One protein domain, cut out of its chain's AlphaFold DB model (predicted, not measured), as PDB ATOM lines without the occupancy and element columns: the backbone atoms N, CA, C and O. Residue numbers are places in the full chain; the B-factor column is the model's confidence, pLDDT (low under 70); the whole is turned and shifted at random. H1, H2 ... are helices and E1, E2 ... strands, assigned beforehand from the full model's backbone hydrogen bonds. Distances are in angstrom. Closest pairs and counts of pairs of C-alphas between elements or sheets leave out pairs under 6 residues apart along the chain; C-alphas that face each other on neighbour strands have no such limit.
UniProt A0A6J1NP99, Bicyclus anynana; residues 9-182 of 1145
ATOM      1  N   LYS A   9     133.282  61.346 136.409       86.56
ATOM      2  CA  LYS A   9     134.366  61.605 135.444       86.56
ATOM      3  C   LYS A   9     135.708  60.947 135.812       86.56
ATOM      4  O   LYS A   9     136.500  60.690 134.919       86.56
ATOM      5  N   ASP A  10     135.947  60.625 137.088       88.81
ATOM      6  CA  ASP A  10     137.173  59.940 137.526       88.81
ATOM      7  C   ASP A  10     137.122  58.406 137.383       88.81
ATOM      8  O   ASP A  10     138.131  57.719 137.567       88.81
ATOM      9  N   LEU A  11     135.918  57.870 137.163       91.38
ATOM     10  CA  LEU A  11     135.569  56.451 137.296       91.38
ATOM     11  C   LEU A  11     134.991  55.874 136.000       91.38
ATOM     12  O   LEU A  11     135.016  54.661 135.791       91.38
ATOM     13  N   CYS A  12     134.417  56.734 135.161       89.81
ATOM     14  CA  CYS A  12     133.767  56.351 133.927       89.81
ATOM     15  C   CYS A  12     134.771  55.986 132.836       89.81
ATOM     16  O   CYS A  12     135.898  56.475 132.810       89.81
ATOM     17  N   TYR A  13     134.327  55.171 131.885       84.56
ATOM     18  CA  TYR A  13     135.038  55.044 130.623       84.56
ATOM     19  C   TYR A  13     134.839  56.338 129.813       84.56
ATOM     20  O   TYR A  13     133.703  56.695 129.488       84.56
ATOM     21  N   SER A  14     135.922  57.055 129.506       81.19
ATOM     22  CA  SER A  14     135.902  58.220 128.613       81.19
ATOM     23  C   SER A  14     136.626  57.914 127.298       81.19
ATOM     24  O   SER A  14     137.643  57.217 127.326       81.19
ATOM     25  N   PRO A  15     136.150  58.431 126.149       76.75
ATOM     26  CA  PRO A  15     136.836  58.251 124.873       76.75
ATOM     27  C   PRO A  15     138.248  58.852 124.887       76.75
ATOM     28  O   PRO A  15     138.451  59.945 125.413       76.75
ATOM     29  N   SER A  16     139.206  58.148 124.285       74.31
ATOM     30  CA  SER A  16     140.592  58.600 124.129       74.31
ATOM     31  C   SER A  16     140.719  59.742 123.116       74.31
ATOM     32  O   SER A  16     140.088  59.708 122.058       74.31
ATOM     33  N   ILE A  17     141.568  60.724 123.432       74.19
ATOM     34  CA  ILE A  17     141.902  61.854 122.555       74.19
ATOM     35  C   ILE A  17     143.239  61.676 121.840       74.19
ATOM     36  O   ILE A  17     144.081  60.918 122.319       74.19
ATOM     37  N   PRO A  18     143.450  62.378 120.710       71.44
ATOM     38  CA  PRO A  18     144.785  62.619 120.188       71.44
ATOM     39  C   PRO A  18     145.604  63.426 121.205       71.44
ATOM     40  O   PRO A  18     145.114  64.430 121.725       71.44
ATOM     41  N   ASP A  19     146.842  62.999 121.449       72.19
ATOM     42  CA  ASP A  19     147.843  63.780 122.183       72.19
ATOM     43  C   ASP A  19     148.303  64.959 121.283       72.19
ATOM     44  O   ASP A  19     148.589  64.766 120.098       72.19
ATOM     45  N   PHE A  20     148.392  66.180 121.824       75.12
ATOM     46  CA  PHE A  20     148.803  67.403 121.120       75.12
ATOM     47  C   PHE A  20     150.109  67.945 121.721       75.12
ATOM     48  O   PHE A  20     150.110  68.840 122.571       75.12
ATOM     49  N   GLU A  21     151.237  67.414 121.247       70.19
ATOM     50  CA  GLU A  21     152.572  67.745 121.754       70.19
ATOM     51  C   GLU A  21     152.826  69.268 121.788       70.19
ATOM     52  O   GLU A  21     152.629  69.978 120.802       70.19
ATOM     53  N   GLY A  22     153.227  69.782 122.957       69.62
ATOM     54  CA  GLY A  22     153.426  71.216 123.213       69.62
ATOM     55  C   GLY A  22     152.185  71.994 123.681       69.62
ATOM     56  O   GLY A  22     152.324  73.145 124.097       69.62
ATOM     57  N   TYR A  23     150.987  71.392 123.694       76.50
ATOM     58  CA  TYR A  23     149.714  72.084 123.956       76.50
ATOM     59  C   TYR A  23     148.976  71.644 125.234       76.50
ATOM     60  O   TYR A  23     147.749  71.711 125.293       76.50
ATOM     61  N   HIS A  24     149.701  71.291 126.299       75.69
ATOM     62  CA  HIS A  24     149.146  70.772 127.566       75.69
ATOM     63  C   HIS A  24     147.981  71.575 128.180       75.69
ATOM     64  O   HIS A  24     147.079  71.007 128.798       75.69
ATOM     65  N   HIS A  25     147.945  72.900 127.998       76.25
ATOM     66  CA  HIS A  25     146.811  73.720 128.442       76.25
ATOM     67  C   HIS A  25     145.517  73.446 127.658       76.25
ATOM     68  O   HIS A  25     144.432  73.523 128.231       76.25
ATOM     69  N   ILE A  26     145.618  73.135 126.364       78.25
ATOM     70  CA  ILE A  26     144.482  72.804 125.497       78.25
ATOM     71  C   ILE A  26     144.073  71.344 125.709       78.25
ATOM     72  O   ILE A  26     142.880  71.084 125.833       78.25
ATOM     73  N   GLU A  27     145.032  70.421 125.852       76.75
ATOM     74  CA  GLU A  27     144.769  69.021 126.233       76.75
ATOM     75  C   GLU A  27     143.926  68.953 127.515       76.75
ATOM     76  O   GLU A  27     142.831  68.396 127.510       76.75
ATOM     77  N   SER A  28     144.347  69.656 128.574       78.94
ATOM     78  CA  SER A  28     143.606  69.710 129.840       78.94
ATOM     79  C   SER A  28     142.197  70.313 129.700       78.94
ATOM     80  O   SER A  28     141.268  69.892 130.392       78.94
ATOM     81  N   ILE A  29     141.987  71.279 128.797       80.81
ATOM     82  CA  ILE A  29     140.642  71.800 128.496       80.81
ATOM     83  C   ILE A  29     139.797  70.720 127.806       80.81
ATOM     84  O   ILE A  29     138.649  70.508 128.199       80.81
ATOM     85  N   ILE A  30     140.353  70.022 126.814       80.56
ATOM     86  CA  ILE A  30     139.667  68.968 126.056       80.56
ATOM     87  C   ILE A  30     139.300  67.790 126.972       80.56
ATOM     88  O   ILE A  30     138.146  67.358 126.956       80.56
ATOM     89  N   ASP A  31     140.218  67.330 127.824       79.06
ATOM     90  CA  ASP A  31     139.982  66.256 128.798       79.06
ATOM     91  C   ASP A  31     138.811  66.563 129.734       79.06
ATOM     92  O   ASP A  31     137.992  65.687 130.025       79.06
ATOM     93  N   ASN A  32     138.706  67.814 130.189       80.44
ATOM     94  CA  ASN A  32     137.611  68.265 131.043       80.44
ATOM     95  C   ASN A  32     136.287  68.435 130.273       80.44
ATOM     96  O   ASN A  32     135.221  68.232 130.856       80.44
ATOM     97  N   VAL A  33     136.327  68.789 128.980       83.75
ATOM     98  CA  VAL A  33     135.128  68.871 128.125       83.75
ATOM     99  C   VAL A  33     134.597  67.480 127.776       83.75
ATOM    100  O   VAL A  33     133.382  67.290 127.759       83.75
ATOM    101  N   ILE A  34     135.455  66.504 127.474       84.06
ATOM    102  CA  ILE A  34     135.009  65.216 126.930       84.06
ATOM    103  C   ILE A  34     134.212  64.411 127.960       84.06
ATOM    104  O   ILE A  34     134.691  64.175 129.076       84.06
ATOM    105  N   PRO A  35     133.001  63.955 127.606       84.44
ATOM    106  CA  PRO A  35     132.107  63.351 128.570       84.44
ATOM    107  C   PRO A  35     132.389  61.858 128.761       84.44
ATOM    108  O   PRO A  35     133.092  61.210 127.983       84.44
ATOM    109  N   CYS A  36     131.783  61.301 129.803       86.69
ATOM    110  CA  CYS A  36     131.718  59.861 130.013       86.69
ATOM    111  C   CYS A  36     130.896  59.167 128.918       86.69
ATOM    112  O   CYS A  36     129.871  59.694 128.481       86.69
ATOM    113  N   ALA A  37     131.280  57.947 128.543       85.69
ATOM    114  CA  ALA A  37     130.443  57.082 127.723       85.69
ATOM    115  C   ALA A  37     129.246  56.574 128.552       85.69
ATOM    116  O   ALA A  37     129.378  55.726 129.438       85.69
ATOM    117  N   ILE A  38     128.060  57.117 128.275       90.75
ATOM    118  CA  ILE A  38     126.801  56.696 128.892       90.75
ATOM    119  C   ILE A  38     125.852  56.300 127.767       90.75
ATOM    120  O   ILE A  38     125.583  57.091 126.872       90.75
ATOM    121  N   ILE A  39     125.338  55.075 127.819       91.38
ATOM    122  CA  ILE A  39     124.337  54.592 126.870       91.38
ATOM    123  C   ILE A  39     122.971  54.964 127.434       91.38
ATOM    124  O   ILE A  39     122.603  54.486 128.508       91.38
ATOM    125  N   THR A  40     122.222  55.824 126.750       93.06
ATOM    126  CA  THR A  40     120.940  56.327 127.258       93.06
ATOM    127  C   THR A  40     119.965  56.663 126.123       93.06
ATOM    128  O   THR A  40     120.391  57.214 125.108       93.06
ATOM    129  N   PRO A  41     118.649  56.408 126.273       93.81
ATOM    130  CA  PRO A  41     117.642  56.897 125.326       93.81
ATOM    131  C   PRO A  41     117.557  58.433 125.296       93.81
ATOM    132  O   PRO A  41     117.039  59.003 124.341       93.81
ATOM    133  N   LEU A  42     118.090  59.120 126.317       93.56
ATOM    134  CA  LEU A  42     118.183  60.581 126.331       93.56
ATOM    135  C   LEU A  42     119.152  61.136 125.278       93.56
ATOM    136  O   LEU A  42     119.060  62.319 124.974       93.56
ATOM    137  N   ASP A  43     120.028  60.314 124.685       93.12
ATOM    138  CA  ASP A  43     120.947  60.774 123.639       93.12
ATOM    139  C   ASP A  43     120.220  61.134 122.333       93.12
ATOM    140  O   ASP A  43     120.758  61.902 121.540       93.12
ATOM    141  N   CYS A  44     118.989  60.652 122.116       93.38
ATOM    142  CA  CYS A  44     118.134  61.122 121.022       93.38
ATOM    143  C   CYS A  44     117.650  62.575 121.221       93.38
ATOM    144  O   CYS A  44     117.295  63.244 120.253       93.38
ATOM    145  N   PHE A  45     117.667  63.086 122.454       94.38
ATOM    146  CA  PHE A  45     117.104  64.383 122.832       94.38
ATOM    147  C   PHE A  45     118.194  65.361 123.280       94.38
ATOM    148  O   PHE A  45     119.334  64.981 123.560       94.38
ATOM    149  N   TRP A  46     117.859  66.647 123.375       93.50
ATOM    150  CA  TRP A  46     118.784  67.647 123.914       93.50
ATOM    151  C   TRP A  46     119.125  67.378 125.393       93.50
ATOM    152  O   TRP A  46     120.256  67.624 125.812       93.50
ATOM    153  N   GLU A  47     118.212  66.796 126.178       92.69
ATOM    154  CA  GLU A  47     118.417  66.474 127.596       92.69
ATOM    155  C   GLU A  47     119.599  65.525 127.868       92.69
ATOM    156  O   GLU A  47     120.166  65.592 128.961       92.69
ATOM    157  N   GLY A  48     120.043  64.714 126.897       90.31
ATOM    158  CA  GLY A  48     121.282  63.930 127.012       90.31
ATOM    159  C   GLY A  48     122.508  64.800 127.331       90.31
ATOM    160  O   GLY A  48     123.361  64.417 128.132       90.31
ATOM    161  N   SER A  49     122.542  66.040 126.831       89.94
ATOM    162  CA  SER A  49     123.604  67.010 127.135       89.94
ATOM    163  C   SER A  49     123.714  67.382 128.619       89.94
ATOM    164  O   SER A  49     124.813  67.673 129.090       89.94
ATOM    165  N   LYS A  50     122.610  67.328 129.380       88.50
ATOM    166  CA  LYS A  50     122.591  67.616 130.827       88.50
ATOM    167  C   LYS A  50     123.277  66.516 131.643       88.50
ATOM    168  O   LYS A  50     123.762  66.785 132.737       88.50
ATOM    169  N   LEU A  51     123.312  65.286 131.122       86.12
ATOM    170  CA  LEU A  51     123.882  64.111 131.790       86.12
ATOM    171  C   LEU A  51     125.405  64.001 131.606       86.12
ATOM    172  O   LEU A  51     126.095  63.419 132.438       86.12
ATOM    173  N   LEU A  52     125.922  64.561 130.513       78.12
ATOM    174  CA  LEU A  52     127.302  64.385 130.052       78.12
ATOM    175  C   LEU A  52     128.315  65.325 130.741       78.12
ATOM    176  O   LEU A  52     129.520  65.168 130.558       78.12
ATOM    177  N   GLY A  53     127.845  66.265 131.569       68.12
ATOM    178  CA  GLY A  53     128.678  67.251 132.267       68.12
ATOM    179  C   GLY A  53     129.169  68.378 131.341       68.12
ATOM    180  O   GLY A  53     128.478  68.729 130.382       68.12
ATOM    181  N   PRO A  54     130.344  68.975 131.608       66.75
ATOM    182  CA  PRO A  54     131.006  69.021 132.914       66.75
ATOM    183  C   PRO A  54     130.110  69.696 133.971       66.75
ATOM    184  O   PRO A  54     129.359  70.623 133.666       66.75
ATOM    185  N   GLU A  55     130.192  69.241 135.229       66.12
ATOM    186  CA  GLU A  55     129.389  69.785 136.348       66.12
ATOM    187  C   GLU A  55     129.607  71.290 136.554       66.12
ATOM    188  O   GLU A  55     128.680  72.013 136.920       66.12
ATOM    189  N   TYR A  56     130.824  71.769 136.283       74.31
ATOM    190  CA  TYR A  56     131.152  73.188 136.279       74.31
ATOM    191  C   TYR A  56     131.449  73.668 134.856       74.31
ATOM    192  O   TYR A  56     132.144  72.975 134.112       74.31
ATOM    193  N   PRO A  57     130.974  74.865 134.475       78.88
ATOM    194  CA  PRO A  57     131.303  75.460 133.190       78.88
ATOM    195  C   PRO A  57     132.806  75.702 133.046       78.88
ATOM    196  O   PRO A  57     133.407  76.392 133.872       78.88
ATOM    197  N   ILE A  58     133.390  75.205 131.958       82.25
ATOM    198  CA  ILE A  58     134.812  75.397 131.663       82.25
ATOM    199  C   ILE A  58     135.012  76.790 131.063       82.25
ATOM    200  O   ILE A  58     134.296  77.207 130.149       82.25
ATOM    201  N   PHE A  59     135.990  77.521 131.596       78.25
ATOM    202  CA  PHE A  59     136.411  78.811 131.066       78.25
ATOM    203  C   PHE A  59     137.589  78.615 130.112       78.25
ATOM    204  O   PHE A  59     138.662  78.187 130.535       78.25
ATOM    205  N   VAL A  60     137.396  78.950 128.836       76.56
ATOM    206  CA  VAL A  60     138.474  78.977 127.843       76.56
ATOM    207  C   VAL A  60     138.940  80.425 127.676       76.56
ATOM    208  O   VAL A  60     138.119  81.278 127.330       76.56
ATOM    209  N   PRO A  61     140.230  80.738 127.904       70.44
ATOM    210  CA  PRO A  61     140.751  82.086 127.711       70.44
ATOM    211  C   PRO A  61     140.428  82.625 126.312       70.44
ATOM    212  O   PRO A  61     140.633  81.935 125.318       70.44
ATOM    213  N   HIS A  62     139.987  83.882 126.241       72.75
ATOM    214  CA  HIS A  62     139.564  84.601 125.025       72.75
ATOM    215  C   HIS A  62     138.201  84.206 124.420       72.75
ATOM    216  O   HIS A  62     137.670  84.995 123.636       72.75
ATOM    217  N   LEU A  63     137.568  83.098 124.827       73.81
ATOM    218  CA  LEU A  63     136.138  82.883 124.558       73.81
ATOM    219  C   LEU A  63     135.287  83.614 125.606       73.81
ATOM    220  O   LEU A  63     135.578  83.599 126.801       73.81
ATOM    221  N   LYS A  64     134.197  84.253 125.161       62.22
ATOM    222  CA  LYS A  64     133.245  84.929 126.067       62.22
ATOM    223  C   LYS A  64     132.295  83.955 126.763       62.22
ATOM    224  O   LYS A  64     131.777  84.271 127.834       62.22
ATOM    225  N   ASN A  65     132.064  82.793 126.155       69.06
ATOM    226  CA  ASN A  65     131.073  81.827 126.601       69.06
ATOM    227  C   ASN A  65     131.706  80.716 127.444       69.06
ATOM    228  O   ASN A  65     132.763  80.174 127.130       69.06
ATOM    229  N   LYS A  66     131.004  80.369 128.520       79.12
ATOM    230  CA  LYS A  66     131.292  79.237 129.398       79.12
ATOM    231  C   LYS A  66     130.920  77.929 128.696       79.12
ATOM    232  O   LYS A  66     129.767  77.776 128.301       79.12
ATOM    233  N   LEU A  67     131.856  76.988 128.565       81.88
ATOM    234  CA  LEU A  67     131.601  75.727 127.865       81.88
ATOM    235  C   LEU A  67     130.903  74.708 128.782       81.88
ATOM    236  O   LEU A  67     131.434  74.333 129.828       81.88
ATOM    237  N   GLN A  68     129.723  74.251 128.356       85.31
ATOM    238  CA  GLN A  68     128.967  73.109 128.892       85.31
ATOM    239  C   GLN A  68     128.212  72.438 127.742       85.31
ATOM    240  O   GLN A  68     127.729  73.146 126.856       85.31
ATOM    241  N   TRP A  69     128.047  71.109 127.757       87.12
ATOM    242  CA  TRP A  69     127.389  70.380 126.659       87.12
ATOM    243  C   TRP A  69     125.959  70.856 126.355       87.12
ATOM    244  O   TRP A  69     125.507  70.725 125.220       87.12
ATOM    245  N   THR A  70     125.275  71.461 127.329       87.81
ATOM    246  CA  THR A  70     123.929  72.052 127.205       87.81
ATOM    247  C   THR A  70     123.834  73.241 126.251       87.81
ATOM    248  O   THR A  70     122.752  73.478 125.715       87.81
ATOM    249  N   HIS A  71     124.938  73.956 126.014       86.88
ATOM    250  CA  HIS A  71     125.013  75.118 125.116       86.88
ATOM    251  C   HIS A  71     126.200  75.033 124.130       86.88
ATOM    252  O   HIS A  71     126.533  76.013 123.466       86.88
ATOM    253  N   LEU A  72     126.882  73.884 124.055       87.38
ATOM    254  CA  LEU A  72     128.074  73.694 123.229       87.38
ATOM    255  C   LEU A  72     127.696  73.282 121.801       87.38
ATOM    256  O   LEU A  72     127.229  72.164 121.574       87.38
ATOM    257  N   ASN A  73     128.001  74.143 120.829       89.25
ATOM    258  CA  ASN A  73     128.119  73.756 119.424       89.25
ATOM    259  C   ASN A  73     129.615  73.681 119.038       89.25
ATOM    260  O   ASN A  73     130.243  74.731 118.870       89.25
ATOM    261  N   PRO A  74     130.205  72.476 118.885       88.00
ATOM    262  CA  PRO A  74     131.631  72.317 118.580       88.00
ATOM    263  C   PRO A  74     132.090  73.055 117.316       88.00
ATOM    264  O   PRO A  74     133.172  73.635 117.311       88.00
ATOM    265  N   LEU A  75     131.255  73.092 116.269       86.38
ATOM    266  CA  LEU A  75     131.583  73.755 115.001       86.38
ATOM    267  C   LEU A  75     131.624  75.286 115.129       86.38
ATOM    268  O   LEU A  75     132.470  75.933 114.516       86.38
ATOM    269  N   GLU A  76     130.739  75.874 115.937       86.62
ATOM    270  CA  GLU A  76     130.753  77.322 116.197       86.62
ATOM    271  C   GLU A  76     131.971  77.715 117.035       86.62
ATOM    272  O   GLU A  76     132.647  78.687 116.702       86.62
ATOM    273  N   VAL A  77     132.305  76.923 118.063       85.69
ATOM    274  CA  VAL A  77     133.519  77.124 118.870       85.69
ATOM    275  C   VAL A  77     134.774  77.030 118.002       85.69
ATOM    276  O   VAL A  77     135.651  77.884 118.115       85.69
ATOM    277  N   LEU A  78     134.853  76.054 117.094       84.69
ATOM    278  CA  LEU A  78     135.984  75.909 116.175       84.69
ATOM    279  C   LEU A  78     136.153  77.151 115.279       84.69
ATOM    280  O   LEU A  78     137.259  77.678 115.160       84.69
ATOM    281  N   GLU A  79     135.060  77.678 114.722       85.00
ATOM    282  CA  GLU A  79     135.063  78.913 113.925       85.00
ATOM    283  C   GLU A  79     135.344  80.185 114.755       85.00
ATOM    284  O   GLU A  79     135.902  81.152 114.231       85.00
ATOM    285  N   GLU A  80     135.018  80.224 116.052       83.69
ATOM    286  CA  GLU A  80     135.467  81.300 116.950       83.69
ATOM    287  C   GLU A  80     136.975  81.228 117.230       83.69
ATOM    288  O   GLU A  80     137.670  82.237 117.085       83.69
ATOM    289  N   VAL A  81     137.517  80.047 117.543       82.00
ATOM    290  CA  VAL A  81     138.962  79.855 117.780       82.00
ATOM    291  C   VAL A  81     139.777  80.166 116.513       82.00
ATOM    292  O   VAL A  81     140.826  80.808 116.591       82.00
ATOM    293  N   LYS A  82     139.254  79.825 115.329       83.25
ATOM    294  CA  LYS A  82     139.825  80.162 114.011       83.25
ATOM    295  C   LYS A  82     139.935  81.674 113.777       83.25
ATOM    296  O   LYS A  82     140.947  82.142 113.256       83.25
ATOM    297  N   LYS A  83     138.953  82.466 114.234       83.31
ATOM    298  CA  LYS A  83     139.009  83.945 114.193       83.31
ATOM    299  C   LYS A  83     140.057  84.525 115.146       83.31
ATOM    300  O   LYS A  83     140.618  85.577 114.846       83.31
ATOM    301  N   LEU A  84     140.333  83.849 116.263       78.44
ATOM    302  CA  LEU A  84     141.315  84.277 117.267       78.44
ATOM    303  C   LEU A  84     142.778  84.041 116.840       78.44
ATOM    304  O   LEU A  84     143.679  84.555 117.497       78.44
ATOM    305  N   LYS A  85     143.026  83.331 115.724       70.00
ATOM    306  CA  LYS A  85     144.365  83.081 115.144       70.00
ATOM    307  C   LYS A  85     145.390  82.513 116.140       70.00
ATOM    308  O   LYS A  85     146.565  82.879 116.106       70.00
ATOM    309  N   PHE A  86     144.961  81.608 117.016       69.50
ATOM    310  CA  PHE A  86     145.899  80.853 117.847       69.50
ATOM    311  C   PHE A  86     146.845  80.009 116.983       69.50
ATOM    312  O   PHE A  86     146.429  79.432 115.978       69.50
ATOM    313  N   GLN A  87     148.103  79.891 117.411       67.50
ATOM    314  CA  GLN A  87     149.041  78.890 116.897       67.50
ATOM    315  C   GLN A  87     148.639  77.510 117.438       67.50
ATOM    316  O   GLN A  87     149.247  77.027 118.382       67.50
ATOM    317  N   PHE A  88     147.585  76.907 116.890       72.19
ATOM    318  CA  PHE A  88     147.130  75.546 117.201       72.19
ATOM    319  C   PHE A  88     146.711  74.855 115.889       72.19
ATOM    320  O   PHE A  88     146.108  75.535 115.050       72.19
ATOM    321  N   PRO A  89     146.988  73.549 115.683       72.00
ATOM    322  CA  PRO A  89     146.620  72.803 114.469       72.00
ATOM    323  C   PRO A  89     145.099  72.567 114.352       72.00
ATOM    324  O   PRO A  89     144.576  71.461 114.501       72.00
ATOM    325  N   LEU A  90     144.370  73.648 114.066       78.12
ATOM    326  CA  LEU A  90     142.915  73.682 113.889       78.12
ATOM    327  C   LEU A  90     142.437  72.793 112.733       78.12
ATOM    328  O   LEU A  90     141.370  72.198 112.837       78.12
ATOM    329  N   SER A  91     143.234  72.671 111.671       76.88
ATOM    330  CA  SER A  91     143.028  71.775 110.524       76.88
ATOM    331  C   SER A  91     142.906  70.311 110.951       76.88
ATOM    332  O   SER A  91     141.916  69.655 110.623       76.88
ATOM    333  N   THR A  92     143.864  69.818 111.739       77.44
ATOM    334  CA  THR A  92     143.852  68.453 112.289       77.44
ATOM    335  C   THR A  92     142.631  68.213 113.179       77.44
ATOM    336  O   THR A  92     141.977  67.176 113.062       77.44
ATOM    337  N   MET A  93     142.266  69.185 114.024       80.56
ATOM    338  CA  MET A  93     141.068  69.093 114.868       80.56
ATOM    339  C   MET A  93     139.765  69.084 114.043       80.56
ATOM    340  O   MET A  93     138.860  68.305 114.342       80.56
ATOM    341  N   GLU A  94     139.667  69.900 112.986       83.69
ATOM    342  CA  GLU A  94     138.512  69.940 112.074       83.69
ATOM    343  C   GLU A  94     138.322  68.589 111.360       83.69
ATOM    344  O   GLU A  94     137.217  68.036 111.346       83.69
ATOM    345  N   ALA A  95     139.407  68.013 110.832       80.50
ATOM    346  CA  ALA A  95     139.394  66.711 110.167       80.50
ATOM    347  C   ALA A  95     139.009  65.568 111.126       80.50
ATOM    348  O   ALA A  95     138.163  64.735 110.792       80.50
ATOM    349  N   TYR A  96     139.551  65.577 112.347       82.19
ATOM    350  CA  TYR A  96     139.203  64.630 113.410       82.19
ATOM    351  C   TYR A  96     137.719  64.718 113.814       82.19
ATOM    352  O   TYR A  96     137.026  63.698 113.832       82.19
ATOM    353  N   MET A  97     137.185  65.926 114.056       86.25
ATOM    354  CA  MET A  97     135.754  66.119 114.348       86.25
ATOM    355  C   MET A  97     134.866  65.611 113.205       86.25
ATOM    356  O   MET A  97     133.857  64.944 113.451       86.25
ATOM    357  N   LYS A  98     135.263  65.872 111.954       86.88
ATOM    358  CA  LYS A  98     134.555  65.413 110.756       86.88
ATOM    359  C   LYS A  98     134.539  63.882 110.643       86.88
ATOM    360  O   LYS A  98     133.461  63.327 110.432       86.88
ATOM    361  N   ARG A  99     135.678  63.197 110.839       85.50
ATOM    362  CA  ARG A  99     135.769  61.717 110.867       85.50
ATOM    363  C   ARG A  99     134.906  61.112 111.978       85.50
ATOM    364  O   ARG A  99     134.187  60.145 111.747       85.50
ATOM    365  N   ALA A 100     134.899  61.731 113.158       85.62
ATOM    366  CA  ALA A 100     134.078  61.321 114.297       85.62
ATOM    367  C   ALA A 100     132.557  61.535 114.109       85.62
ATOM    368  O   ALA A 100     131.751  61.076 114.926       85.62
ATOM    369  N   GLY A 101     132.137  62.262 113.067       88.19
ATOM    370  CA  GLY A 101     130.749  62.694 112.898       88.19
ATOM    371  C   GLY A 101     130.298  63.711 113.956       88.19
ATOM    372  O   GLY A 101     129.100  63.833 114.218       88.19
ATOM    373  N   ILE A 102     131.238  64.427 114.584       89.00
ATOM    374  CA  ILE A 102     130.947  65.497 115.540       89.00
ATOM    375  C   ILE A 102     130.515  66.724 114.740       89.00
ATOM    376  O   ILE A 102     131.315  67.385 114.084       89.00
ATOM    377  N   THR A 103     129.216  67.010 114.784       88.75
ATOM    378  CA  THR A 103     128.620  68.182 114.131       88.75
ATOM    379  C   THR A 103     128.171  69.194 115.189       88.75
ATOM    380  O   THR A 103     128.974  69.636 116.005       88.75
ATOM    381  N   SER A 104     126.884  69.534 115.254       88.75
ATOM    382  CA  SER A 104     126.308  70.431 116.268       88.75
ATOM    383  C   SER A 104     125.990  69.742 117.606       88.75
ATOM    384  O   SER A 104     125.194  70.263 118.387       88.75
ATOM    385  N   ALA A 105     126.549  68.549 117.844       87.25
ATOM    386  CA  ALA A 105     126.298  67.697 119.006       87.25
ATOM    387  C   ALA A 105     124.798  67.602 119.377       87.25
ATOM    388  O   ALA A 105     124.006  67.055 118.610       87.25
ATOM    389  N   TYR A 106     124.401  68.146 120.529       91.12
ATOM    390  CA  TYR A 106     123.025  68.097 121.038       91.12
ATOM    391  C   TYR A 106     122.141  69.273 120.593       91.12
ATOM    392  O   TYR A 106     120.932  69.214 120.783       91.12
ATOM    393  N   MET A 107     122.694  70.328 119.980       90.62
ATOM    394  CA  MET A 107     121.962  71.593 119.775       90.62
ATOM    395  C   MET A 107     120.817  71.502 118.755       90.62
ATOM    396  O   MET A 107     119.881  72.289 118.813       90.62
ATOM    397  N   LYS A 108     120.878  70.550 117.818       91.25
ATOM    398  CA  LYS A 108     119.823  70.319 116.809       91.25
ATOM    399  C   LYS A 108     118.848  69.197 117.181       91.25
ATOM    400  O   LYS A 108     117.967  68.887 116.383       91.25
ATOM    401  N   LYS A 109     119.016  68.559 118.343       92.19
ATOM    402  CA  LYS A 109     118.129  67.479 118.797       92.19
ATOM    403  C   LYS A 109     116.846  68.073 119.394       92.19
ATOM    404  O   LYS A 109     116.893  69.190 119.915       92.19
ATOM    405  N   PRO A 110     115.697  67.384 119.312       94.31
ATOM    406  CA  PRO A 110     114.470  67.847 119.954       94.31
ATOM    407  C   PRO A 110     114.633  67.896 121.479       94.31
ATOM    408  O   PRO A 110     115.286  67.036 122.072       94.31
ATOM    409  N   CYS A 111     114.016  68.886 122.120       94.06
ATOM    410  CA  CYS A 111     113.911  68.953 123.580       94.06
ATOM    411  C   CYS A 111     112.661  68.199 124.039       94.06
ATOM    412  O   CYS A 111     111.591  68.383 123.451       94.06
ATOM    413  N   LEU A 112     112.761  67.395 125.096       92.81
ATOM    414  CA  LEU A 112     111.597  66.748 125.713       92.81
ATOM    415  C   LEU A 112     110.646  67.785 126.325       92.81
ATOM    416  O   LEU A 112     109.430  67.639 126.200       92.81
ATOM    417  N   ASP A 113     111.193  68.847 126.924       90.94
ATOM    418  CA  ASP A 113     110.432  70.011 127.381       90.94
ATOM    419  C   ASP A 113     110.775  71.265 126.544       90.94
ATOM    420  O   ASP A 113     111.811  71.899 126.769       90.94
ATOM    421  N   PRO A 114     109.920  71.677 125.585       89.94
ATOM    422  CA  PRO A 114     110.144  72.903 124.816       89.94
ATOM    423  C   PRO A 114     109.990  74.183 125.660       89.94
ATOM    424  O   PRO A 114     110.439  75.253 125.233       89.94
ATOM    425  N   THR A 115     109.383  74.109 126.851       90.56
ATOM    426  CA  THR A 115     109.203  75.260 127.750       90.56
ATOM    427  C   THR A 115     110.438  75.565 128.601       90.56
ATOM    428  O   THR A 115     110.569  76.700 129.059       90.56
ATOM    429  N   ASP A 116     111.391  74.629 128.731       89.88
ATOM    430  CA  ASP A 116     112.649  74.846 129.463       89.88
ATOM    431  C   ASP A 116     113.410  76.056 128.881       89.88
ATOM    432  O   ASP A 116     113.731  76.054 127.683       89.88
ATOM    433  N   PRO A 117     113.723  77.099 129.678       88.94
ATOM    434  CA  PRO A 117     114.458  78.272 129.204       88.94
ATOM    435  C   PRO A 117     115.871  77.960 128.688       88.94
ATOM    436  O   PRO A 117     116.423  78.776 127.960       88.94
ATOM    437  N   HIS A 118     116.448  76.803 129.029       88.19
ATOM    438  CA  HIS A 118     117.767  76.374 128.552       88.19
ATOM    439  C   HIS A 118     117.715  75.573 127.237       88.19
ATOM    440  O   HIS A 118     118.758  75.369 126.619       88.19
ATOM    441  N   CYS A 119     116.536  75.111 126.794       90.50
ATOM    442  CA  CYS A 119     116.401  74.417 125.508       90.50
ATOM    443  C   CYS A 119     116.755  75.381 124.351       90.50
ATOM    444  O   CYS A 119     116.160  76.463 124.276       90.50
ATOM    445  N   PRO A 120     117.689  75.022 123.447       91.19
ATOM    446  CA  PRO A 120     118.249  75.948 122.467       91.19
ATOM    447  C   PRO A 120     117.271  76.298 121.335       91.19
ATOM    448  O   PRO A 120     116.519  75.455 120.849       91.19
ATOM    449  N   ASP A 121     117.351  77.531 120.823       89.62
ATOM    450  CA  ASP A 121     116.524  78.032 119.704       89.62
ATOM    451  C   ASP A 121     116.755  77.310 118.361       89.62
ATOM    452  O   ASP A 121     116.009  77.511 117.393       89.62
ATOM    453  N   THR A 122     117.814  76.501 118.288       90.81
ATOM    454  CA  THR A 122     118.172  75.626 117.166       90.81
ATOM    455  C   THR A 122     117.499  74.251 117.230       90.81
ATOM    456  O   THR A 122     117.499  73.552 116.213       90.81
ATOM    457  N   ALA A 123     116.879  73.877 118.356       91.75
ATOM    458  CA  ALA A 123     116.084  72.658 118.461       91.75
ATOM    459  C   ALA A 123     114.787  72.784 117.633       91.75
ATOM    460  O   ALA A 123     114.099  73.811 117.702       91.75
ATOM    461  N   PRO A 124     114.396  71.745 116.868       91.88
ATOM    462  CA  PRO A 124     113.308  71.833 115.890       91.88
ATOM    463  C   PRO A 124     111.946  72.157 116.519       91.88
ATOM    464  O   PRO A 124     111.113  72.807 115.889       91.88
ATOM    465  N   ASN A 125     111.719  71.737 117.766       92.81
ATOM    466  CA  ASN A 125     110.449  71.918 118.457       92.81
ATOM    467  C   ASN A 125     110.384  73.151 119.379       92.81
ATOM    468  O   ASN A 125     109.291  73.540 119.787       92.81
ATOM    469  N   LYS A 126     111.511  73.824 119.664       89.69
ATOM    470  CA  LYS A 126     111.548  74.985 120.576       89.69
ATOM    471  C   LYS A 126     110.613  76.111 120.126       89.69
ATOM    472  O   LYS A 126     109.856  76.650 120.926       89.69
ATOM    473  N   LYS A 127     110.617  76.420 118.825       89.44
ATOM    474  CA  LYS A 127     109.768  77.467 118.223       89.44
ATOM    475  C   LYS A 127     108.314  77.040 118.011       89.44
ATOM    476  O   LYS A 127     107.455  77.906 117.888       89.44
ATOM    477  N   SER A 128     108.035  75.736 117.937       87.75
ATOM    478  CA  SER A 128     106.674  75.217 117.741       87.75
ATOM    479  C   SER A 128     105.923  74.985 119.053       87.75
ATOM    480  O   SER A 128     104.697  74.919 119.039       87.75
ATOM    481  N   GLY A 129     106.640  74.828 120.172       85.94
ATOM    482  CA  GLY A 129     106.062  74.469 121.471       85.94
ATOM    483  C   GLY A 129     105.512  73.037 121.539       85.94
ATOM    484  O   GLY A 129     104.906  72.669 122.541       85.94
ATOM    485  N   HIS A 130     105.698  72.227 120.491       89.12
ATOM    486  CA  HIS A 130     105.153  70.873 120.416       89.12
ATOM    487  C   HIS A 130     106.061  69.862 121.139       89.12
ATOM    488  O   HIS A 130     107.289  69.915 121.035       89.12
ATOM    489  N   ILE A 131     105.457  68.907 121.845       89.12
ATOM    490  CA  ILE A 131     106.170  67.799 122.500       89.12
ATOM    491  C   ILE A 131     106.612  66.799 121.410       89.12
ATOM    492  O   ILE A 131     105.795  66.471 120.548       89.12
ATOM    493  N   PRO A 132     107.871  66.326 121.376       91.38
ATOM    494  CA  PRO A 132     108.327  65.404 120.334       91.38
ATOM    495  C   PRO A 132     107.642  64.031 120.441       91.38
ATOM    496  O   PRO A 132     107.308  63.576 121.538       91.38
ATOM    497  N   ASP A 133     107.463  63.339 119.310       90.56
ATOM    498  CA  ASP A 133     107.027  61.938 119.319       90.56
ATOM    499  C   ASP A 133     108.203  61.043 119.724       90.56
ATOM    500  O   ASP A 133     109.038  60.648 118.912       90.56
ATOM    501  N   VAL A 134     108.252  60.719 121.014       91.69
ATOM    502  CA  VAL A 134     109.313  59.906 121.618       91.69
ATOM    503  C   VAL A 134     109.437  58.522 120.964       91.69
ATOM    504  O   VAL A 134     110.533  57.972 120.931       91.69
ATOM    505  N   ALA A 135     108.360  57.942 120.422       89.62
ATOM    506  CA  ALA A 135     108.442  56.639 119.756       89.62
ATOM    507  C   ALA A 135     109.063  56.754 118.354       89.62
ATOM    508  O   ALA A 135     109.830  55.877 117.948       89.62
ATOM    509  N   ALA A 136     108.781  57.845 117.637       89.88
ATOM    510  CA  ALA A 136     109.417  58.138 116.358       89.88
ATOM    511  C   ALA A 136     110.920  58.428 116.527       89.88
ATOM    512  O   ALA A 136     111.725  57.805 115.843       89.88
ATOM    513  N   GLU A 137     111.301  59.288 117.479       91.38
ATOM    514  CA  GLU A 137     112.708  59.668 117.716       91.38
ATOM    515  C   GLU A 137     113.572  58.506 118.247       91.38
ATOM    516  O   GLU A 137     114.759  58.441 117.953       91.38
ATOM    517  N   LEU A 138     112.996  57.563 119.009       91.69
ATOM    518  CA  LEU A 138     113.704  56.359 119.479       91.69
ATOM    519  C   LEU A 138     113.743  55.214 118.446       91.69
ATOM    520  O   LEU A 138     114.430  54.212 118.671       91.69
ATOM    521  N   SER A 139     112.999  55.313 117.338       88.00
ATOM    522  CA  SER A 139     113.062  54.314 116.262       88.00
ATOM    523  C   SER A 139     114.447  54.345 115.615       88.00
ATOM    524  O   SER A 139     114.972  55.419 115.358       88.00
ATOM    525  N   HIS A 140     115.031  53.175 115.325       84.31
ATOM    526  CA  HIS A 140     116.409  53.034 114.802       84.31
ATOM    527  C   HIS A 140     117.541  53.358 115.807       84.31
ATOM    528  O   HIS A 140     118.723  53.183 115.503       84.31
ATOM    529  N   GLY A 141     117.203  53.696 117.057       88.88
ATOM    530  CA  GLY A 141     118.175  53.932 118.126       88.88
ATOM    531  C   GLY A 141     118.737  55.356 118.158       88.88
ATOM    532  O   GLY A 141     118.403  56.197 117.330       88.88
ATOM    533  N   CYS A 142     119.596  55.637 119.141       92.12
ATOM    534  CA  CYS A 142     120.096  56.990 119.405       92.12
ATOM    535  C   CYS A 142     121.557  57.167 118.999       92.12
ATOM    536  O   CYS A 142     122.401  56.324 119.295       92.12
ATOM    537  N   TYR A 143     121.878  58.311 118.397       90.50
ATOM    538  CA  TYR A 143     123.256  58.738 118.153       90.50
ATOM    539  C   TYR A 143     123.711  59.693 119.263       90.50
ATOM    540  O   TYR A 143     122.983  60.623 119.608       90.50
ATOM    541  N   GLY A 144     124.917  59.494 119.797       89.19
ATOM    542  CA  GLY A 144     125.546  60.360 120.801       89.19
ATOM    543  C   GLY A 144     126.027  61.701 120.223       89.19
ATOM    544  O   GLY A 144     125.388  62.286 119.344       89.19
ATOM    545  N   PHE A 145     127.163  62.214 120.711       87.56
ATOM    546  CA  PHE A 145     127.791  63.429 120.159       87.56
ATOM    547  C   PHE A 145     128.713  63.145 118.959       87.56
ATOM    548  O   PHE A 145     128.832  63.990 118.073       87.56
ATOM    549  N   ALA A 146     129.338  61.962 118.922       88.50
ATOM    550  CA  ALA A 146     130.176  61.472 117.827       88.50
ATOM    551  C   ALA A 146     129.396  60.424 117.017       88.50
ATOM    552  O   ALA A 146     129.490  59.221 117.273       88.50
ATOM    553  N   ALA A 147     128.563  60.884 116.079       87.50
ATOM    554  CA  ALA A 147     127.550  60.049 115.426       87.50
ATOM    555  C   ALA A 147     128.116  58.868 114.609       87.50
ATOM    556  O   ALA A 147     127.405  57.889 114.399       87.50
ATOM    557  N   ALA A 148     129.384  58.926 114.178       86.00
ATOM    558  CA  ALA A 148     130.028  57.830 113.446       86.00
ATOM    559  C   ALA A 148     130.396  56.626 114.338       86.00
ATOM    560  O   ALA A 148     130.544  55.512 113.837       86.00
ATOM    561  N   TYR A 149     130.553  56.852 115.647       84.75
ATOM    562  CA  TYR A 149     131.116  55.882 116.594       84.75
ATOM    563  C   TYR A 149     130.188  55.556 117.771       84.75
ATOM    564  O   TYR A 149     130.221  54.446 118.295       84.75
ATOM    565  N   MET A 150     129.345  56.505 118.184       86.44
ATOM    566  CA  MET A 150     128.412  56.363 119.303       86.44
ATOM    567  C   MET A 150     126.981  56.230 118.775       86.44
ATOM    568  O   MET A 150     126.200  57.177 118.839       86.44
ATOM    569  N   HIS A 151     126.648  55.060 118.229       88.06
ATOM    570  CA  HIS A 151     125.274  54.674 117.888       88.06
ATOM    571  C   HIS A 151     124.800  53.593 118.860       88.06
ATOM    572  O   HIS A 151     125.444  52.556 119.012       88.06
ATOM    573  N   TRP A 152     123.681  53.851 119.531       89.44
ATOM    574  CA  TRP A 152     123.051  52.968 120.504       89.44
ATOM    575  C   TRP A 152     121.809  52.323 119.873       89.44
ATOM    576  O   TRP A 152     120.789  53.004 119.732       89.44
ATOM    577  N   PRO A 153     121.851  51.030 119.494       88.62
ATOM    578  CA  PRO A 153     120.722  50.367 118.844       88.62
ATOM    579  C   PRO A 153     119.463  50.367 119.717       88.62
ATOM    580  O   PRO A 153     119.551  50.191 120.933       88.62
ATOM    581  N   GLU A 154     118.283  50.475 119.097       89.00
ATOM    582  CA  GLU A 154     116.976  50.480 119.782       89.00
ATOM    583  C   GLU A 154     116.860  49.362 120.838       89.00
ATOM    584  O   GLU A 154     116.434  49.610 121.962       89.00
ATOM    585  N   GLN A 155     117.312  48.143 120.522       86.94
ATOM    586  CA  GLN A 155     117.201  46.958 121.386       86.94
ATOM    587  C   GLN A 155     118.049  47.022 122.672       86.94
ATOM    588  O   GLN A 155     117.857  46.195 123.564       86.94
ATOM    589  N   LEU A 156     118.999  47.959 122.763       87.31
ATOM    590  CA  LEU A 156     119.849  48.183 123.938       87.31
ATOM    591  C   LEU A 156     119.226  49.192 124.917       87.31
ATOM    592  O   LEU A 156     119.423  49.087 126.125       87.31
ATOM    593  N   ILE A 157     118.459  50.156 124.404       91.69
ATOM    594  CA  ILE A 157     117.863  51.251 125.188       91.69
ATOM    595  C   ILE A 157     116.352  51.086 125.417       91.69
ATOM    596  O   ILE A 157     115.827  51.614 126.399       91.69
ATOM    597  N   VAL A 158     115.650  50.332 124.562       91.88
ATOM    598  CA  VAL A 158     114.190  50.150 124.573       91.88
ATOM    599  C   VAL A 158     113.814  48.676 124.759       91.88
ATOM    600  O   VAL A 158     114.119  47.816 123.935       91.88
ATOM    601  N   GLY A 159     113.075  48.392 125.833       90.69
ATOM    602  CA  GLY A 159     112.640  47.053 126.217       90.69
ATOM    603  C   GLY A 159     111.144  46.819 125.996       90.69
ATOM    604  O   GLY A 159     110.297  47.661 126.314       90.69
ATOM    605  N   GLY A 160     110.792  45.635 125.484       88.00
ATOM    606  CA  GLY A 160     109.394  45.245 125.253       88.00
ATOM    607  C   GLY A 160     108.676  46.083 124.187       88.00
ATOM    608  O   GLY A 160     107.488  46.378 124.344       88.00
ATOM    609  N   ALA A 161     109.405  46.483 123.142       88.81
ATOM    610  CA  ALA A 161     108.911  47.255 122.006       88.81
ATOM    611  C   ALA A 161     107.725  46.583 121.284       88.81
ATOM    612  O   ALA A 161     107.743  45.383 121.008       88.81
ATOM    613  N   THR A 162     106.719  47.375 120.910       89.06
ATOM    614  CA  THR A 162     105.724  47.013 119.890       89.06
ATOM    615  C   THR A 162     105.939  47.885 118.660       89.06
ATOM    616  O   THR A 162     106.178  49.089 118.782       89.06
ATOM    617  N   ARG A 163     105.904  47.270 117.476       87.38
ATOM    618  CA  ARG A 163     106.251  47.907 116.200       87.38
ATOM    619  C   ARG A 163     105.058  47.929 115.250       87.38
ATOM    620  O   ARG A 163     104.181  47.069 115.327       87.38
ATOM    621  N   ASN A 164     105.024  48.924 114.371       86.75
ATOM    622  CA  ASN A 164     104.031  49.028 113.305       86.75
ATOM    623  C   ASN A 164     104.406  48.133 112.102       86.75
ATOM    624  O   ASN A 164     105.504  47.575 112.048       86.75
ATOM    625  N   SER A 165     103.525  48.021 111.103       80.12
ATOM    626  CA  SER A 165     103.787  47.293 109.847       80.12
ATOM    627  C   SER A 165     105.025  47.794 109.087       80.12
ATOM    628  O   SER A 165     105.668  47.020 108.387       80.12
ATOM    629  N   THR A 166     105.392  49.064 109.269       79.31
ATOM    630  CA  THR A 166     106.599  49.713 108.729       79.31
ATOM    631  C   THR A 166     107.860  49.495 109.579       79.31
ATOM    632  O   THR A 166     108.868  50.158 109.361       79.31
ATOM    633  N   SER A 167     107.822  48.596 110.567       77.38
ATOM    634  CA  SER A 167     108.876  48.312 111.562       77.38
ATOM    635  C   SER A 167     109.226  49.427 112.564       77.38
ATOM    636  O   SER A 167     109.904  49.132 113.544       77.38
ATOM    637  N   ALA A 168     108.693  50.643 112.399       84.25
ATOM    638  CA  ALA A 168     108.840  51.744 113.357       84.25
ATOM    639  C   ALA A 168     108.260  51.410 114.747       84.25
ATOM    640  O   ALA A 168     107.256  50.692 114.861       84.25
ATOM    641  N   LEU A 169     108.874  51.955 115.801       88.25
ATOM    642  CA  LEU A 169     108.449  51.785 117.191       88.25
ATOM    643  C   LEU A 169     107.118  52.514 117.439       88.25
ATOM    644  O   LEU A 169     106.920  53.644 117.008       88.25
ATOM    645  N   ARG A 170     106.191  51.864 118.153       89.81
ATOM    646  CA  ARG A 170     104.892  52.444 118.547       89.81
ATOM    647  C   ARG A 170     104.735  52.583 120.059       89.81
ATOM    648  O   ARG A 170     104.095  53.516 120.529       89.81
ATOM    649  N   SER A 171     105.265  51.637 120.830       90.44
ATOM    650  CA  SER A 171     105.266  51.710 122.293       90.44
ATOM    651  C   SER A 171     106.367  50.841 122.884       90.44
ATOM    652  O   SER A 171     106.689  49.794 122.326       90.44
ATOM    653  N   ALA A 172     106.849  51.199 124.069       91.44
ATOM    654  CA  ALA A 172     107.791  50.411 124.859       91.44
ATOM    655  C   ALA A 172     107.203  50.062 126.236       91.44
ATOM    656  O   ALA A 172     106.196  50.639 126.648       91.44
ATOM    657  N   ARG A 173     107.822  49.115 126.950       90.75
ATOM    658  CA  ARG A 173     107.445  48.749 128.333       90.75
ATOM    659  C   ARG A 173     108.526  49.044 129.365       90.75
ATOM    660  O   ARG A 173     108.217  49.082 130.552       90.75
ATOM    661  N   ALA A 174     109.767  49.209 128.927       91.88
ATOM    662  CA  ALA A 174     110.893  49.568 129.770       91.88
ATOM    663  C   ALA A 174     111.917  50.370 128.956       91.88
ATOM    664  O   ALA A 174     112.000  50.223 127.737       91.88
ATOM    665  N   LEU A 175     112.706  51.186 129.650       92.38
ATOM    666  CA  LEU A 175     113.865  51.896 129.115       92.38
ATOM    667  C   LEU A 175     115.088  51.537 129.962       92.38
ATOM    668  O   LEU A 175     114.942  51.271 131.157       92.38
ATOM    669  N   GLN A 176     116.271  51.526 129.353       91.62
ATOM    670  CA  GLN A 176     117.528  51.208 130.030       91.62
ATOM    671  C   GLN A 176     118.577  52.296 129.774       91.62
ATOM    672  O   GLN A 176     118.801  52.709 128.639       91.62
ATOM    673  N   THR A 177     119.255  52.713 130.845       92.12
ATOM    674  CA  THR A 177     120.455  53.556 130.803       92.12
ATOM    675  C   THR A 177     121.613  52.763 131.405       92.12
ATOM    676  O   THR A 177     121.460  52.173 132.475       92.12
ATOM    677  N   VAL A 178     122.769  52.741 130.737       91.12
ATOM    678  CA  VAL A 178     123.983  52.056 131.205       91.12
ATOM    679  C   VAL A 178     125.113  53.067 131.338       91.12
ATOM    680  O   VAL A 178     125.589  53.623 130.349       91.12
ATOM    681  N   VAL A 179     125.560  53.285 132.574       90.94
ATOM    682  CA  VAL A 179     126.755  54.079 132.886       90.94
ATOM    683  C   VAL A 179     127.967  53.154 132.816       90.94
ATOM    684  O   VAL A 179     128.045  52.191 133.579       90.94
ATOM    685  N   GLN A 180     128.898  53.416 131.896       89.00
ATOM    686  CA  GLN A 180     130.109  52.608 131.757       89.00
ATOM    687  C   GLN A 180     131.194  53.105 132.718       89.00
ATOM    688  O   GLN A 180     131.582  54.272 132.685       89.00
ATOM    689  N   LEU A 181     131.684  52.204 133.569       91.38
ATOM    690  CA  LEU A 181     132.792  52.436 134.496       91.38
ATOM    691  C   LEU A 181     134.015  51.630 134.056       91.38
ATOM    692  O   LEU A 181     133.863  50.558 133.469       91.38
ATOM    693  N   MET A 182     135.208  52.127 134.376       89.44
ATOM    694  CA  MET A 182     136.455  51.377 134.225       89.44
ATOM    695  C   MET A 182     136.460  50.133 135.124       89.44
ATOM    696  O   MET A 182     135.936  50.158 136.243       89.44
TER     697      MET A 182
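Overview. This is residues 9 to 182 of the 1145 residues of a protein of Bicyclus anynana (UniProt A0A6J1NP99). Little regular structure: loops with three longer helices at one end, H1 and the hairpin H4 and H5, and strand E1 at the other. The 174 printed residues hold seven named helices, then one named strand; mostly helix, with 49 residues in named elements. It is compact, radius of gyration of the C-alphas 17.4 A, spanning 55 by 38 by 28 A.

Along the chain. H1, residues 24 to 33, 14.2 A long, begins at C-alpha 24 (149.146, 70.772, 127.566). H4 is 74 to 83, H5 90 to 99, H2 41 to 44, H3 48 to 51, H6 134 to 137, H7 154 to 157. E1, 169 to 171, ends at C-alpha 171 (105.266, 51.710, 122.293).

Arrangement. H1 touches no helix. H4 and H5 only just touch, with 3 pairs of C-alphas within 8 A, closest Lys 82 and Leu 90 at 7.2 A. H2 is close but not clearly touching H3, H6 and H7. E1 pairs with no named strand. In H1, H4 and H5 every O i to N i+4 pair is within hydrogen-bond range.

Size, cuts and confidence. The printed part has no cut. Residues 22, 53 to 55, 64 to 65 and 86 to 87 are under 70 in pLDDT.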